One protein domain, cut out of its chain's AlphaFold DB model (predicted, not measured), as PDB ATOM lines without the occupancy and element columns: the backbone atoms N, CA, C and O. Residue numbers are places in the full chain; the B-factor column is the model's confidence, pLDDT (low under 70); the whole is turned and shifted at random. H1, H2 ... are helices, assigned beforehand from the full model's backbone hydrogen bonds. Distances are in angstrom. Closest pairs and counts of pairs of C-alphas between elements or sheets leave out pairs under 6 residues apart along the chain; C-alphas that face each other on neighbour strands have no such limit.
ATOM      1  N   LEU A   7      13.822 -31.393  34.131       89.12
ATOM      2  CA  LEU A   7      13.812 -32.855  34.230       89.12
ATOM      3  C   LEU A   7      13.487 -33.318  35.650       89.12
ATOM      4  O   LEU A   7      12.721 -34.264  35.839       89.12
ATOM      5  N   ARG A   8      14.032 -32.636  36.658       89.19
ATOM      6  CA  ARG A   8      13.718 -32.914  38.063       89.19
ATOM      7  C   ARG A   8      12.242 -32.658  38.361       89.19
ATOM      8  O   ARG A   8      11.606 -33.497  38.992       89.19
ATOM      9  N   GLU A   9      11.682 -31.547  37.888       91.12
ATOM     10  CA  GLU A   9      10.254 -31.249  38.068       91.12
ATOM     11  C   GLU A   9       9.350 -32.300  37.421       91.12
ATOM     12  O   GLU A   9       8.343 -32.700  38.008       91.12
ATOM     13  N   LEU A  10       9.725 -32.780  36.232       91.50
ATOM     14  CA  LEU A  10       9.025 -33.871  35.560       91.50
ATOM     15  C   LEU A  10       9.041 -35.145  36.418       91.50
ATOM     16  O   LEU A  10       7.991 -35.746  36.645       91.50
ATOM     17  N   CYS A  11      10.210 -35.518  36.949       89.31
ATOM     18  CA  CYS A  11      10.365 -36.698  37.801       89.31
ATOM     19  C   CYS A  11       9.560 -36.589  39.109       89.31
ATOM     20  O   CYS A  11       9.035 -37.592  39.592       89.31
ATOM     21  N   ILE A  12       9.427 -35.378  39.665       89.69
ATOM     22  CA  ILE A  12       8.574 -35.105  40.831       89.69
ATOM     23  C   ILE A  12       7.093 -35.279  40.466       89.69
ATOM     24  O   ILE A  12       6.369 -35.978  41.171       89.69
ATOM     25  N   LYS A  13       6.634 -34.685  39.354       92.31
ATOM     26  CA  LYS A  13       5.230 -34.777  38.904       92.31
ATOM     27  C   LYS A  13       4.802 -36.208  38.581       92.31
ATOM     28  O   LYS A  13       3.653 -36.564  38.808       92.31
ATOM     29  N   GLN A  14       5.724 -37.018  38.071       89.81
ATOM     30  CA  GLN A  14       5.498 -38.435  37.780       89.81
ATOM     31  C   GLN A  14       5.566 -39.329  39.030       89.81
ATOM     32  O   GLN A  14       5.315 -40.525  38.934       89.81
ATOM     33  N   GLY A  15       5.892 -38.771  40.201       86.75
ATOM     34  CA  GLY A  15       5.924 -39.504  41.467       86.75
ATOM     35  C   GLY A  15       7.171 -40.366  41.679       86.75
ATOM     36  O   GLY A  15       7.204 -41.148  42.624       86.75
ATOM     37  N   TYR A  16       8.212 -40.224  40.851       86.44
ATOM     38  CA  TYR A  16       9.454 -40.992  41.012       86.44
ATOM     39  C   TYR A  16      10.282 -40.547  42.224       86.44
ATOM     40  O   TYR A  16      11.017 -41.346  42.805       86.44
ATOM     41  N   VAL A  17      10.192 -39.268  42.601       87.56
ATOM     42  CA  VAL A  17      10.903 -38.683  43.747       87.56
ATOM     43  C   VAL A  17      10.021 -37.661  44.478       87.56
ATOM     44  O   VAL A  17       9.154 -37.047  43.854       87.56
ATOM     45  N   PRO A  18      10.232 -37.429  45.788       88.62
ATOM     46  CA  PRO A  18       9.464 -36.444  46.549       88.62
ATOM     47  C   PRO A  18       9.764 -35.007  46.100       88.62
ATOM     48  O   PRO A  18      10.863 -34.699  45.637       88.62
ATOM     49  N   SER A  19       8.816 -34.091  46.319       87.31
ATOM     50  CA  SER A  19       8.931 -32.675  45.923       87.31
ATOM     51  C   SER A  19      10.129 -31.946  46.542       87.31
ATOM     52  O   SER A  19      10.674 -31.018  45.945       87.31
ATOM     53  N   LYS A  20      10.590 -32.401  47.712       86.62
ATOM     54  CA  LYS A  20      11.768 -31.873  48.418       86.62
ATOM     55  C   LYS A  20      13.098 -32.499  47.970       86.62
ATOM     56  O   LYS A  20      14.148 -32.146  48.506       86.62
ATOM     57  N   CYS A  21      13.096 -33.426  47.009       85.50
ATOM     58  CA  CYS A  21      14.312 -34.096  46.544       85.50
ATOM     59  C   CYS A  21      15.273 -33.092  45.901       85.50
ATOM     60  O   CYS A  21      14.863 -32.366  45.004       85.50
ATOM     61  N   LYS A  22      16.546 -33.060  46.315       85.88
ATOM     62  CA  LYS A  22      17.574 -32.148  45.769       85.88
ATOM     63  C   LYS A  22      18.468 -32.796  44.698       85.88
ATOM     64  O   LYS A  22      19.474 -32.212  44.311       85.88
ATOM     65  N   LEU A  23      18.141 -34.011  44.251       86.69
ATOM     66  CA  LEU A  23      18.915 -34.719  43.229       86.69
ATOM     67  C   LEU A  23      18.655 -34.110  41.842       86.69
ATOM     68  O   LEU A  23      17.520 -33.751  41.535       86.69
ATOM     69  N   ALA A  24      19.694 -34.011  41.010       89.81
ATOM     70  CA  ALA A  24      19.569 -33.520  39.639       89.81
ATOM     71  C   ALA A  24      18.708 -34.467  38.781       89.81
ATOM     72  O   ALA A  24      18.836 -35.691  38.877       89.81
ATOM     73  N   GLY A  25      17.869 -33.909  37.908       88.81
ATOM     74  CA  GLY A  25      16.913 -34.629  37.066       88.81
ATOM     75  C   GLY A  25      17.568 -35.669  36.161       88.81
ATOM     76  O   GLY A  25      17.058 -36.777  36.020       88.81
ATOM     77  N   VAL A  26      18.755 -35.360  35.628       89.81
ATOM     78  CA  VAL A  26      19.536 -36.287  34.791       89.81
ATOM     79  C   VAL A  26      19.929 -37.554  35.562       89.81
ATOM     80  O   VAL A  26      19.835 -38.658  35.029       89.81
ATOM     81  N   LEU A  27      20.325 -37.418  36.832       87.62
ATOM     82  CA  LEU A  27      20.693 -38.561  37.673       87.62
ATOM     83  C   LEU A  27      19.469 -39.399  38.045       87.62
ATOM     84  O   LEU A  27      19.540 -40.625  38.022       87.62
ATOM     85  N   ILE A  28      18.343 -38.743  38.347       89.31
ATOM     86  CA  ILE A  28      17.075 -39.426  38.631       89.31
ATOM     87  C   ILE A  28      16.665 -40.277  37.425       89.31
ATOM     88  O   ILE A  28      16.416 -41.473  37.570       89.31
ATOM     89  N   MET A  29      16.667 -39.683  36.230       90.00
ATOM     90  CA  MET A  29      16.264 -40.371  35.006       90.00
ATOM     91  C   MET A  29      17.200 -41.535  34.656       90.00
ATOM     92  O   MET A  29      16.730 -42.606  34.273       90.00
ATOM     93  N   GLY A  30      18.512 -41.366  34.846       90.56
ATOM     94  CA  GLY A  30      19.486 -42.432  34.608       90.56
ATOM     95  C   GLY A  30      19.294 -43.654  35.515       90.56
ATOM     96  O   GLY A  30      19.506 -44.778  35.071       90.56
ATOM     97  N   LEU A  31      18.861 -43.458  36.765       88.81
ATOM     98  CA  LEU A  31      18.557 -44.559  37.688       88.81
ATOM     99  C   LEU A  31      17.238 -45.255  37.325       88.81
ATOM    100  O   LEU A  31      17.187 -46.483  37.305       88.81
ATOM    101  N   ILE A  32      16.215 -44.488  36.929       88.12
ATOM    102  CA  ILE A  32      14.933 -45.038  36.455       88.12
ATOM    103  C   ILE A  32      15.143 -45.912  35.214       88.12
ATOM    104  O   ILE A  32      14.616 -47.020  35.147       88.12
ATOM    105  N   GLN A  33      15.954 -45.459  34.253       89.81
ATOM    106  CA  GLN A  33      16.267 -46.230  33.044       89.81
ATOM    107  C   GLN A  33      16.982 -47.558  33.339       89.81
ATOM    108  O   GLN A  33      16.827 -48.510  32.581       89.81
ATOM    109  N   LYS A  34      17.731 -47.642  34.445       86.62
ATOM    110  CA  LYS A  34      18.372 -48.882  34.918       86.62
ATOM    111  C   LYS A  34      17.431 -49.793  35.716       86.62
ATOM    112  O   LYS A  34      17.845 -50.877  36.114       86.62
ATOM    113  N   GLY A  35      16.190 -49.371  35.961       86.19
ATOM    114  CA  GLY A  35      15.244 -50.088  36.818       86.19
ATOM    115  C   GLY A  35      15.552 -49.964  38.315       86.19
ATOM    116  O   GLY A  35      15.043 -50.748  39.113       86.19
ATOM    117  N   GLU A  36      16.380 -48.996  38.717       85.69
ATOM    118  CA  GLU A  36      16.759 -48.767  40.112       85.69
ATOM    119  C   GLU A  36      15.936 -47.632  40.737       85.69
ATOM    120  O   GLU A  36      15.545 -46.674  40.069       85.69
ATOM    121  N   ASN A  37      15.690 -47.698  42.051       83.62
ATOM    122  CA  ASN A  37      15.011 -46.613  42.756       83.62
ATOM    123  C   ASN A  37      15.992 -45.445  43.016       83.62
ATOM    124  O   ASN A  37      16.980 -45.638  43.739       83.62
ATOM    125  N   PRO A  38      15.705 -44.214  42.543       85.25
ATOM    126  CA  PRO A  38      16.580 -43.052  42.727       85.25
ATOM    127  C   PRO A  38      16.892 -42.717  44.194       85.25
ATOM    128  O   PRO A  38      17.917 -42.109  44.506       85.25
ATOM    129  N   CYS A  39      16.018 -43.123  45.119       82.06
ATOM    130  CA  CYS A  39      16.179 -42.890  46.551       82.06
ATOM    131  C   CYS A  39      17.128 -43.893  47.239       82.06
ATOM    132  O   CYS A  39      17.526 -43.648  48.383       82.06
ATOM    133  N   TRP A  40      17.512 -45.011  46.608       78.38
ATOM    134  CA  TRP A  40      18.381 -46.018  47.239       78.38
ATOM    135  C   TRP A  40      19.852 -45.586  47.302       78.38
ATOM    136  O   TRP A  40      20.482 -45.775  48.341       78.38
ATOM    137  N   GLY A  41      20.362 -44.904  46.272       72.25
ATOM    138  CA  GLY A  41      21.731 -44.360  46.229       72.25
ATOM    139  C   GLY A  41      21.888 -42.930  46.769       72.25
ATOM    140  O   GLY A  41      22.978 -42.366  46.716       72.25
ATOM    141  N   CYS A  42      20.811 -42.310  47.263       82.19
ATOM    142  CA  CYS A  42      20.843 -40.925  47.730       82.19
ATOM    143  C   CYS A  42      21.501 -40.799  49.119       82.19
ATOM    144  O   CYS A  42      21.046 -41.419  50.093       82.19
ATOM    145  N   ASN A  43      22.529 -39.945  49.198       79.56
ATOM    146  CA  ASN A  43      23.277 -39.601  50.417       79.56
ATOM    147  C   ASN A  43      22.768 -38.329  51.118       79.56
ATOM    148  O   ASN A  43      23.354 -37.903  52.109       79.56
ATOM    149  N   HIS A  44      21.705 -37.700  50.612       80.25
ATOM    150  CA  HIS A  44      21.128 -36.520  51.253       80.25
ATOM    151  C   HIS A  44      20.346 -36.894  52.518       80.25
ATOM    152  O   HIS A  44      19.833 -38.013  52.627       80.25
ATOM    153  N   ASN A  45      20.226 -35.946  53.454       78.94
ATOM    154  CA  ASN A  45      19.473 -36.153  54.686       78.94
ATOM    155  C   ASN A  45      18.004 -36.503  54.370       78.94
ATOM    156  O   ASN A  45      17.318 -35.773  53.642       78.94
ATOM    157  N   ARG A  46      17.527 -37.650  54.868       77.06
ATOM    158  CA  ARG A  46      16.197 -38.190  54.527       77.06
ATOM    159  C   ARG A  46      15.073 -37.466  55.238       77.06
ATOM    160  O   ARG A  46      14.026 -37.284  54.624       77.06
ATOM    161  N   ASP A  47      15.338 -36.966  56.437       77.31
ATOM    162  CA  ASP A  47      14.373 -36.180  57.207       77.31
ATOM    163  C   ASP A  47      14.026 -34.868  56.483       77.31
ATOM    164  O   ASP A  47      12.900 -34.379  56.548       77.31
ATOM    165  N   GLU A  48      14.970 -34.335  55.701       79.56
ATOM    166  CA  GLU A  48      14.759 -33.144  54.877       79.56
ATOM    167  C   GLU A  48      14.133 -33.454  53.510       79.56
ATOM    168  O   GLU A  48      13.247 -32.724  53.055       79.56
ATOM    169  N   CYS A  49      14.599 -34.505  52.822       81.00
ATOM    170  CA  CYS A  49      14.156 -34.796  51.454       81.00
ATOM    171  C   CYS A  49      12.882 -35.648  51.367       81.00
ATOM    172  O   CYS A  49      12.249 -35.649  50.312       81.00
ATOM    173  N   GLY A  50      12.494 -36.354  52.435       76.94
ATOM    174  CA  GLY A  50      11.328 -37.246  52.451       76.94
ATOM    175  C   GLY A  50      11.479 -38.486  51.560       76.94
ATOM    176  O   GLY A  50      10.488 -39.002  51.053       76.94
TER     177      GLY A  50
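Overview. This is residues 7 to 50 of the 216 residues of an uncharacterized protein of Clostridium botulinum B str. Osaka05 (UniProt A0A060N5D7). Two short helices, H2 and H1, meet near their first residues as a steep corner at one end of the domain, while the one-turn helix H3 sits by itself at the other end, joined to H2 by the long loop of residues 34 to 45. The printed part has 44 residues with three named helices in the order H1, H2, H3 and no named strand; it is all helix by class, though under half of the residues, 20 of 44, are in named elements. It is compact, with a radius of gyration of the C-alphas of 9.4 A and spans of 26 by 20 by 14 A.

Arrangement. H2, residues 25 to 33, touches H1, residues 7 to 13; their closest C-alphas, those of Gly 25 and Arg 8, are 3.8 A apart. They run the same way at a steep tilt of 68 degrees, only just short of about perpendicular. H3, residues 46 to 49, is apart from both. In H1 and H2 every O i to N i+4 pair is within hydrogen-bond range; H3 is too short for such a pair.

Along the chain. H2 measures 12.3 A from C-alpha 25 at (16.913, -34.629, 37.066) to C-alpha 33. H1 measures 10.0 A and begins with C-alpha 7 at (13.812, -32.855, 34.230). H3 measures 5.0 A and ends with C-alpha 49 at (14.156, -34.796, 51.454).

Size, cuts and confidence. The C-alphas farthest apart, those of Gln 33 and Asp 47, are 26.2 A apart. Both links are long, and the printed part has no cut. No printed residue is under 70 in pLDDT.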